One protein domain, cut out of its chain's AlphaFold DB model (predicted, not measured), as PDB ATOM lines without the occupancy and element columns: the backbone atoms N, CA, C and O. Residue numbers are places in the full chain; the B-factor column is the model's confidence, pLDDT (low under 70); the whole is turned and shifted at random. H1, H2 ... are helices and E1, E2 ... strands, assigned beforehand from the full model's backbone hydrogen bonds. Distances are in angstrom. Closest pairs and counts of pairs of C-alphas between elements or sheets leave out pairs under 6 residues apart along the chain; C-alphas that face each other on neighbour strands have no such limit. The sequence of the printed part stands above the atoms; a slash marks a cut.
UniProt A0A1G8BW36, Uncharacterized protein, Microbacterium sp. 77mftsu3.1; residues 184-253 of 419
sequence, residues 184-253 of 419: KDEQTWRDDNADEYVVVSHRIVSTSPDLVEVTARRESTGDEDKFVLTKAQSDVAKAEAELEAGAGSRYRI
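What this domain is: This is residues 184 to 253 of the 419 residues of an uncharacterized protein of Microbacterium sp. 77mftsu3.1 (UniProt A0A1G8BW36). A strongly twisted sheet of three strands, E1, E2 and E3, is covered on one face by the helix H2, while the short helix H1 sits off the sheet beyond one end. After H2, residues 242 to 253 have no named element and fold back toward the middle. The 70 printed residues include H1, E1, E2, E3 and H2 in that chain order; the sheet runs E1, E2, E3, antiparallel throughout, and the class is mixed, helices and strands. The whole is compact, with a radius of gyration of the C-alphas of 12.2 A, and only just flat, spanning 39 by 26 by 12 A.

Where its parts are: Find C-alpha 198 at (-105.556, 215.312, -45.932); from there E1 runs to residue 205, 19.4 A, bending by 63 degrees at residue 201. E2, residues 208 to 217, spans 23.8 A and bends by 51 degrees at residue 211. E3, residues 224 to 230, spans 19.5 A. H2, residues 231 to 241, ends at C-alpha 241 (-104.806, 214.970, -56.543). H1, residues 184 to 192, begins at C-alpha 184 (-90.749, 222.269, -52.980).

How they stand to each other: The strands form a meander, each the antiparallel neighbour of the one before, in two hairpins. Between E1 and E2, look for N 203 and O 213, 2.8 A apart; between E2 and E3, N 214 and O 227, 2.8 A. H2 on one face makes two layers, at a height over the sheet of 10.6 A. It lies over E2, along the strands at 10 degrees on the local plane; its closest C-alpha pair with E2 is Asp 210 and Lys 231, 5.3 A. In H1 and H2 every O i to N i+4 pair is within hydrogen-bond range. H1 is not on the sheet and is apart from H2.

The domain as a whole: The farthest C-alphas, Lys 184 and Thr 207, are 39.9 A apart. The printed part has no cut, no link is long, and no printed residue is under 70 in pLDDT.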
ATOM      1  N   LYS A 184     -90.150 220.932 -53.143       95.12
ATOM      2  CA  LYS A 184     -90.749 222.269 -52.980       95.12
ATOM      3  C   LYS A 184     -92.226 222.279 -53.347       95.12
ATOM      4  O   LYS A 184     -93.006 222.905 -52.632       95.12
ATOM      5  N   ASP A 185     -92.598 221.593 -54.423       94.94
ATOM      6  CA  ASP A 185     -93.999 221.471 -54.824       94.94
ATOM      7  C   ASP A 185     -94.792 220.746 -53.732       94.94
ATOM      8  O   ASP A 185     -95.851 221.209 -53.327       94.94
ATOM      9  N   GLU A 186     -94.244 219.661 -53.176       94.12
ATOM     10  CA  GLU A 186     -94.844 218.930 -52.058       94.12
ATOM     11  C   GLU A 186     -95.039 219.804 -50.816       94.12
ATOM     12  O   GLU A 186     -96.079 219.713 -50.164       94.12
ATOM     13  N   GLN A 187     -94.054 220.639 -50.475       93.12
ATOM     14  CA  GLN A 187     -94.175 221.565 -49.351       93.12
ATOM     15  C   GLN A 187     -95.244 222.625 -49.619       93.12
ATOM     16  O   GLN A 187     -96.089 222.857 -48.765       93.12
ATOM     17  N   THR A 188     -95.238 223.218 -50.814       94.62
ATOM     18  CA  THR A 188     -96.216 224.244 -51.207       94.62
ATOM     19  C   THR A 188     -97.629 223.677 -51.158       94.62
ATOM     20  O   THR A 188     -98.506 224.261 -50.537       94.62
ATOM     21  N   TRP A 189     -97.829 222.479 -51.714       95.06
ATOM     22  CA  TRP A 189     -99.110 221.789 -51.652       95.06
ATOM     23  C   TRP A 189     -99.543 221.523 -50.207       95.06
ATOM     24  O   TRP A 189    -100.698 221.745 -49.867       95.06
ATOM     25  N   ARG A 190     -98.639 221.078 -49.326       92.94
ATOM     26  CA  ARG A 190     -98.972 220.887 -47.903       92.94
ATOM     27  C   ARG A 190     -99.384 222.191 -47.226       92.94
ATOM     28  O   ARG A 190    -100.369 222.182 -46.498       92.94
ATOM     29  N   ASP A 191     -98.658 223.274 -47.479       94.06
ATOM     30  CA  ASP A 191     -98.935 224.588 -46.894       94.06
ATOM     31  C   ASP A 191    -100.292 225.127 -47.375       94.06
ATOM     32  O   ASP A 191    -101.105 225.570 -46.563       94.06
ATOM     33  N   ASP A 192    -100.583 224.999 -48.673       95.06
ATOM     34  CA  ASP A 192    -101.855 225.411 -49.282       95.06
ATOM     35  C   ASP A 192    -103.051 224.583 -48.777       95.06
ATOM     36  O   ASP A 192    -104.194 225.036 -48.827       95.06
ATOM     37  N   ASN A 193    -102.796 223.369 -48.278       95.19
ATOM     38  CA  ASN A 193    -103.804 222.436 -47.771       95.19
ATOM     39  C   ASN A 193    -103.749 222.265 -46.247       95.19
ATOM     40  O   ASN A 193    -104.338 221.323 -45.715       95.19
ATOM     41  N   ALA A 194    -103.059 223.158 -45.531       95.38
ATOM     42  CA  ALA A 194    -102.843 223.006 -44.096       95.38
ATOM     43  C   ALA A 194    -104.155 222.994 -43.290       95.38
ATOM     44  O   ALA A 194    -104.245 222.298 -42.280       95.38
ATOM     45  N   ASP A 195    -105.174 223.723 -43.752       96.19
ATOM     46  CA  ASP A 195    -106.497 223.813 -43.122       96.19
ATOM     47  C   ASP A 195    -107.490 222.731 -43.589       96.19
ATOM     48  O   ASP A 195    -108.604 222.639 -43.066       96.19
ATOM     49  N   GLU A 196    -107.087 221.878 -44.531       95.75
ATOM     50  CA  GLU A 196    -107.907 220.793 -45.069       95.75
ATOM     51  C   GLU A 196    -107.586 219.458 -44.387       95.75
ATOM     52  O   GLU A 196    -106.474 219.222 -43.917       95.75
ATOM     53  N   TYR A 197    -108.555 218.537 -44.352       96.38
ATOM     54  CA  TYR A 197    -108.275 217.157 -43.946       96.38
ATOM     55  C   TYR A 197    -107.625 216.400 -45.106       96.38
ATOM     56  O   TYR A 197    -108.291 216.053 -46.084       96.38
ATOM     57  N   VAL A 198    -106.335 216.100 -44.971       96.50
ATOM     58  CA  VAL A 198    -105.556 215.312 -45.932       96.50
ATOM     59  C   VAL A 198    -105.394 213.886 -45.422       96.50
ATOM     60  O   VAL A 198    -105.013 213.660 -44.273       96.50
ATOM     61  N   VAL A 199    -105.672 212.900 -46.274       96.12
ATOM     62  CA  VAL A 199    -105.574 211.481 -45.913       96.12
ATOM     63  C   VAL A 199    -104.127 211.090 -45.600       96.12
ATOM     64  O   VAL A 199    -103.231 211.265 -46.426       96.12
ATOM     65  N   VAL A 200    -103.917 210.504 -44.418       94.12
ATOM     66  CA  VAL A 200    -102.618 209.998 -43.934       94.12
ATOM     67  C   VAL A 200    -102.565 208.473 -43.858       94.12
ATOM     68  O   VAL A 200    -101.483 207.894 -43.912       94.12
ATOM     69  N   SER A 201    -103.716 207.799 -43.763       92.81
ATOM     70  CA  SER A 201    -103.785 206.335 -43.788       92.81
ATOM     71  C   SER A 201    -105.076 205.835 -44.436       92.81
ATOM     72  O   SER A 201    -106.090 206.532 -44.472       92.81
ATOM     73  N   HIS A 202    -105.026 204.614 -44.968       92.06
ATOM     74  CA  HIS A 202    -106.153 203.962 -45.626       92.06
ATOM     75  C   HIS A 202    -106.267 202.491 -45.212       92.06
ATOM     76  O   HIS A 202    -105.264 201.797 -45.036       92.06
ATOM     77  N   ARG A 203    -107.495 201.993 -45.091       92.25
ATOM     78  CA  ARG A 203    -107.794 200.584 -44.845       92.25
ATOM     79  C   ARG A 203    -109.073 200.204 -45.578       92.25
ATOM     80  O   ARG A 203    -110.108 200.833 -45.400       92.25
ATOM     81  N   ILE A 204    -109.014 199.147 -46.383       87.88
ATOM     82  CA  ILE A 204    -110.227 198.547 -46.951       87.88
ATOM     83  C   ILE A 204    -110.975 197.842 -45.820       87.88
ATOM     84  O   ILE A 204    -110.375 197.064 -45.073       87.88
ATOM     85  N   VAL A 205    -112.272 198.108 -45.696       85.12
ATOM     86  CA  VAL A 205    -113.109 197.464 -44.682       85.12
ATOM     87  C   VAL A 205    -113.292 195.994 -45.068       85.12
ATOM     88  O   VAL A 205    -113.869 195.678 -46.106       85.12
ATOM     89  N   SER A 206    -112.794 195.072 -44.242       78.62
ATOM     90  CA  SER A 206    -112.777 193.634 -44.563       78.62
ATOM     91  C   SER A 206    -114.174 193.038 -44.770       78.62
ATOM     92  O   SER A 206    -114.340 192.113 -45.560       78.62
ATOM     93  N   THR A 207    -115.185 193.587 -44.096       82.69
ATOM     94  CA  THR A 207    -116.592 193.180 -44.206       82.69
ATOM     95  C   THR A 207    -117.338 193.869 -45.353       82.69
ATOM     96  O   THR A 207    -118.479 193.508 -45.638       82.69
ATOM     97  N   SER A 208    -116.745 194.873 -46.007       85.88
ATOM     98  CA  SER A 208    -117.369 195.661 -47.080       85.88
ATOM     99  C   SER A 208    -116.290 196.242 -48.006       85.88
ATOM    100  O   SER A 208    -115.861 197.375 -47.805       85.88
ATOM    101  N   PRO A 209    -115.842 195.492 -49.032       86.50
ATOM    102  CA  PRO A 209    -114.699 195.876 -49.871       86.50
ATOM    103  C   PRO A 209    -114.928 197.138 -50.722       86.50
ATOM    104  O   PRO A 209    -113.969 197.698 -51.257       86.50
ATOM    105  N   ASP A 210    -116.176 197.599 -50.830       92.12
ATOM    106  CA  ASP A 210    -116.546 198.858 -51.484       92.12
ATOM    107  C   ASP A 210    -116.339 200.088 -50.587       92.12
ATOM    108  O   ASP A 210    -116.497 201.218 -51.054       92.12
ATOM    109  N   LEU A 211    -115.978 199.885 -49.315       92.50
ATOM    110  CA  LEU A 211    -115.717 200.938 -48.342       92.50
ATOM    111  C   LEU A 211    -114.240 200.981 -47.952       92.50
ATOM    112  O   LEU A 211    -113.558 199.961 -47.805       92.50
ATOM    113  N   VAL A 212    -113.761 202.201 -47.749       93.38
ATOM    114  CA  VAL A 212    -112.409 202.507 -47.300       93.38
ATOM    115  C   VAL A 212    -112.522 203.380 -46.059       93.38
ATOM    116  O   VAL A 212    -113.035 204.496 -46.129       93.38
ATOM    117  N   GLU A 213    -112.032 202.874 -44.932       94.19
ATOM    118  CA  GLU A 213    -111.780 203.688 -43.747       94.19
ATOM    119  C   GLU A 213    -110.469 204.437 -43.979       94.19
ATOM    120  O   GLU A 213    -109.432 203.835 -44.281       94.19
ATOM    121  N   VAL A 214    -110.514 205.758 -43.874       94.94
ATOM    122  CA  VAL A 214    -109.336 206.610 -43.979       94.94
ATOM    123  C   VAL A 214    -109.176 207.406 -42.703       94.94
ATOM    124  O   VAL A 214    -110.148 207.858 -42.105       94.94
ATOM    125  N   THR A 215    -107.929 207.583 -42.293       95.19
ATOM    126  CA  THR A 215    -107.591 208.587 -41.289       95.19
ATOM    127  C   THR A 215    -107.031 209.789 -42.021       95.19
ATOM    128  O   THR A 215    -106.139 209.636 -42.863       95.19
ATOM    129  N   ALA A 216    -107.568 210.969 -41.733       96.06
ATOM    130  CA  ALA A 216    -107.105 212.216 -42.314       96.06
ATOM    131  C   ALA A 216    -106.725 213.205 -41.224       96.06
ATOM    132  O   ALA A 216    -107.323 213.231 -40.148       96.06
ATOM    133  N   ARG A 217    -105.718 214.017 -41.533       96.06
ATOM    134  CA  ARG A 217    -105.145 215.003 -40.631       96.06
ATOM    135  C   ARG A 217    -105.264 216.394 -41.229       96.06
ATOM    136  O   ARG A 217    -105.042 216.566 -42.427       96.06
ATOM    137  N   ARG A 218    -105.567 217.366 -40.377       95.81
ATOM    138  CA  ARG A 218    -105.428 218.791 -40.663       95.81
ATOM    139  C   ARG A 218    -104.120 219.293 -40.068       95.81
ATOM    140  O   ARG A 218    -103.935 219.236 -38.855       95.81
ATOM    141  N   GLU A 219    -103.204 219.759 -40.906       93.56
ATOM    142  CA  GLU A 219    -101.852 220.125 -40.462       93.56
ATOM    143  C   GLU A 219    -101.855 221.381 -39.576       93.56
ATOM    144  O   GLU A 219    -101.089 221.462 -38.620       93.56
ATOM    145  N   SER A 220    -102.746 222.343 -39.840       93.56
ATOM    146  CA  SER A 220    -102.786 223.622 -39.118       93.56
ATOM    147  C   SER A 220    -103.182 223.493 -37.642       93.56
ATOM    148  O   SER A 220    -102.714 224.273 -36.810       93.56
ATOM    149  N   THR A 221    -104.021 222.509 -37.302       94.62
ATOM    150  CA  THR A 221    -104.471 222.229 -35.924       94.62
ATOM    151  C   THR A 221    -103.847 220.966 -35.330       94.62
ATOM    152  O   THR A 221    -103.814 220.819 -34.109       94.62
ATOM    153  N   GLY A 222    -103.339 220.059 -36.170       93.12
ATOM    154  CA  GLY A 222    -102.921 218.715 -35.773       93.12
ATOM    155  C   GLY A 222    -104.094 217.760 -35.532       93.12
ATOM    156  O   GLY A 222    -103.868 216.648 -35.056       93.12
ATOM    157  N   ASP A 223    -105.328 218.172 -35.843       93.12
ATOM    158  CA  ASP A 223    -106.511 217.335 -35.661       93.12
ATOM    159  C   ASP A 223    -106.469 216.141 -36.611       93.12
ATOM    160  O   ASP A 223    -106.179 216.270 -37.801       93.12
ATOM    161  N   GLU A 224    -106.800 214.971 -36.077       94.88
ATOM    162  CA  GLU A 224    -106.866 213.721 -36.817       94.88
ATOM    163  C   GLU A 224    -108.226 213.070 -36.570       94.88
ATOM    164  O   GLU A 224    -108.640 212.901 -35.420       94.88
ATOM    165  N   ASP A 225    -108.921 212.719 -37.649       94.31
ATOM    166  CA  ASP A 225    -110.239 212.089 -37.596       94.31
ATOM    167  C   ASP A 225    -110.354 210.962 -38.627       94.31
ATOM    168  O   ASP A 225    -109.584 210.858 -39.590       94.31
ATOM    169  N   LYS A 226    -111.336 210.093 -38.395       94.19
ATOM    170  CA  LYS A 226    -111.659 208.968 -39.269       94.19
ATOM    171  C   LYS A 226    -112.813 209.318 -40.187       94.19
ATOM    172  O   LYS A 226    -113.763 209.970 -39.771       94.19
ATOM    173  N   PHE A 227    -112.743 208.842 -41.419       95.00
ATOM    174  CA  PHE A 227    -113.775 209.016 -42.429       95.00
ATOM    175  C   PHE A 227    -114.000 207.684 -43.136       95.00
ATOM    176  O   PHE A 227    -113.058 206.919 -43.352       95.00
ATOM    177  N   VAL A 228    -115.236 207.434 -43.557       94.50
ATOM    178  CA  VAL A 228    -115.558 206.309 -44.438       94.50
ATOM    179  C   VAL A 228    -115.891 206.849 -45.814       94.50
ATOM    180  O   VAL A 228    -116.831 207.623 -45.994       94.50
ATOM    181  N   LEU A 229    -115.101 206.421 -46.790       94.75
ATOM    182  CA  LEU A 229    -115.293 206.718 -48.200       94.75
ATOM    183  C   LEU A 229    -115.791 205.466 -48.910       94.75
ATOM    184  O   LEU A 229    -115.382 204.348 -48.592       94.75
ATOM    185  N   THR A 230    -116.602 205.642 -49.947       95.06
ATOM    186  CA  THR A 230    -116.691 204.598 -50.971       95.06
ATOM    187  C   THR A 230    -115.354 204.498 -51.700       95.06
ATOM    188  O   THR A 230    -114.636 205.490 -51.868       95.06
ATOM    189  N   LYS A 231    -115.028 203.307 -52.199       92.44
ATOM    190  CA  LYS A 231    -113.839 203.089 -53.026       92.44
ATOM    191  C   LYS A 231    -113.793 204.068 -54.206       92.44
ATOM    192  O   LYS A 231    -112.756 204.670 -54.451       92.44
ATOM    193  N   ALA A 232    -114.935 204.303 -54.858       93.56
ATOM    194  CA  ALA A 232    -115.052 205.255 -55.960       93.56
ATOM    195  C   ALA A 232    -114.704 206.697 -55.548       93.56
ATOM    196  O   ALA A 232    -113.986 207.373 -56.276       93.56
ATOM    197  N   GLN A 233    -115.160 207.164 -54.379       94.94
ATOM    198  CA  GLN A 233    -114.805 208.495 -53.864       94.94
ATOM    199  C   GLN A 233    -113.303 208.620 -53.583       94.94
ATOM    200  O   GLN A 233    -112.695 209.612 -53.974       94.94
ATOM    201  N   SER A 234    -112.703 207.610 -52.943       92.88
ATOM    202  CA  SER A 234    -111.251 207.563 -52.712       92.88
ATOM    203  C   SER A 234    -110.476 207.584 -54.032       92.88
ATOM    204  O   SER A 234    -109.498 208.314 -54.163       92.88
ATOM    205  N   ASP A 235    -110.887 206.778 -55.009       92.69
ATOM    206  CA  ASP A 235    -110.171 206.641 -56.279       92.69
ATOM    207  C   ASP A 235    -110.267 207.919 -57.129       92.69
ATOM    208  O   ASP A 235    -109.261 208.346 -57.694       92.69
ATOM    209  N   VAL A 236    -111.432 208.582 -57.162       94.00
ATOM    210  CA  VAL A 236    -111.592 209.887 -57.830       94.00
ATOM    211  C   VAL A 236    -110.736 210.957 -57.159       94.00
ATOM    212  O   VAL A 236    -109.986 211.640 -57.849       94.00
ATOM    213  N   ALA A 237    -110.784 211.072 -55.830       93.50
ATOM    214  CA  ALA A 237    -110.027 212.099 -55.116       93.50
ATOM    215  C   ALA A 237    -108.507 211.916 -55.259       93.50
ATOM    216  O   ALA A 237    -107.775 212.895 -55.383       93.50
ATOM    217  N   LYS A 238    -108.025 210.667 -55.309       92.12
ATOM    218  CA  LYS A 238    -106.628 210.365 -55.650       92.12
ATOM    219  C   LYS A 238    -106.280 210.789 -57.069       92.12
ATOM    220  O   LYS A 238    -105.265 211.442 -57.256       92.12
ATOM    221  N   ALA A 239    -107.114 210.438 -58.048       91.88
ATOM    222  CA  ALA A 239    -106.863 210.780 -59.444       91.88
ATOM    223  C   ALA A 239    -106.860 212.301 -59.677       91.88
ATOM    224  O   ALA A 239    -106.070 212.794 -60.475       91.88
ATOM    225  N   GLU A 240    -107.718 213.050 -58.979       91.44
ATOM    226  CA  GLU A 240    -107.706 214.516 -59.004       91.44
ATOM    227  C   GLU A 240    -106.428 215.075 -58.372       91.44
ATOM    228  O   GLU A 240    -105.773 215.926 -58.972       91.44
ATOM    229  N   ALA A 241    -106.027 214.546 -57.213       90.94
ATOM    230  CA  ALA A 241    -104.806 214.970 -56.543       90.94
ATOM    231  C   ALA A 241    -103.538 214.650 -57.354       90.94
ATOM    232  O   ALA A 241    -102.624 215.462 -57.391       90.94
ATOM    233  N   GLU A 242    -103.481 213.531 -58.078       89.81
ATOM    234  CA  GLU A 242    -102.349 213.198 -58.960       89.81
ATOM    235  C   GLU A 242    -102.116 214.237 -60.076       89.81
ATOM    236  O   GLU A 242    -101.016 214.310 -60.628       89.81
ATOM    237  N   LEU A 243    -103.119 215.063 -60.401       89.88
ATOM    238  CA  LEU A 243    -102.990 216.180 -61.343       89.88
ATOM    239  C   LEU A 243    -102.454 217.463 -60.686       89.88
ATOM    240  O   LEU A 243    -102.075 218.399 -61.395       89.88
ATOM    241  N   GLU A 244    -102.425 217.528 -59.355       90.88
ATOM    242  CA  GLU A 244    -101.913 218.657 -58.582       90.88
ATOM    243  C   GLU A 244    -100.416 218.491 -58.307       90.88
ATOM    244  O   GLU A 244     -99.960 217.505 -57.719       90.88
ATOM    245  N   ALA A 245     -99.629 219.497 -58.693       88.44
ATOM    246  CA  ALA A 245     -98.205 219.530 -58.388       88.44
ATOM    247  C   ALA A 245     -97.985 219.424 -56.869       88.44
ATOM    248  O   ALA A 245     -98.554 220.188 -56.093       88.44
ATOM    249  N   GLY A 246     -97.166 218.459 -56.446       89.69
ATOM    250  CA  GLY A 246     -96.819 218.261 -55.037       89.69
ATOM    251  C   GLY A 246     -97.796 217.419 -54.212       89.69
ATOM    252  O   GLY A 246     -97.443 217.012 -53.103       89.69
ATOM    253  N   ALA A 247     -98.981 217.068 -54.713       91.25
ATOM    254  CA  ALA A 247     -99.889 216.209 -53.948       91.25
ATOM    255  C   ALA A 247     -99.342 214.777 -53.826       91.25
ATOM    256  O   ALA A 247     -99.330 214.183 -52.740       91.25
ATOM    257  N   GLY A 248     -98.823 214.235 -54.933       86.56
ATOM    258  CA  GLY A 248     -98.413 212.836 -55.028       86.56
ATOM    259  C   GLY A 248     -99.619 211.917 -54.838       86.56
ATOM    260  O   GLY A 248    -100.632 212.074 -55.505       86.56
ATOM    261  N   SER A 249     -99.533 210.974 -53.896       84.00
ATOM    262  CA  SER A 249    -100.648 210.080 -53.546       84.00
ATOM    263  C   SER A 249    -101.558 210.617 -52.431       84.00
ATOM    264  O   SER A 249    -102.415 209.880 -51.932       84.00
ATOM    265  N   ARG A 250    -101.324 211.848 -51.956       91.94
ATOM    266  CA  ARG A 250    -102.102 212.485 -50.882       91.94
ATOM    267  C   ARG A 250    -103.305 213.183 -51.490       91.94
ATOM    268  O   ARG A 250    -103.169 213.844 -52.504       91.94
ATOM    269  N   TYR A 251    -104.459 213.071 -50.849       95.19
ATOM    270  CA  TYR A 251    -105.687 213.703 -51.313       95.19
ATOM    271  C   TYR A 251    -106.506 214.201 -50.125       95.19
ATOM    272  O   TYR A 251    -106.388 213.683 -49.008       95.19
ATOM    273  N   ARG A 252    -107.316 215.230 -50.372       96.19
ATOM    274  CA  ARG A 252    -108.253 215.788 -49.395       96.19
ATOM    275  C   ARG A 252    -109.475 214.886 -49.248       96.19
ATOM    276  O   ARG A 252    -109.859 214.194 -50.193       96.19
ATOM    277  N   ILE A 253    -110.118 214.926 -48.086       96.88
ATOM    278  CA  ILE A 253    -111.435 214.306 -47.912       96.88
ATOM    279  C   ILE A 253    -112.436 214.939 -48.901       96.88
ATOM    280  O   ILE A 253    -112.523 216.166 -48.956       96.88
TER     281      ILE A 253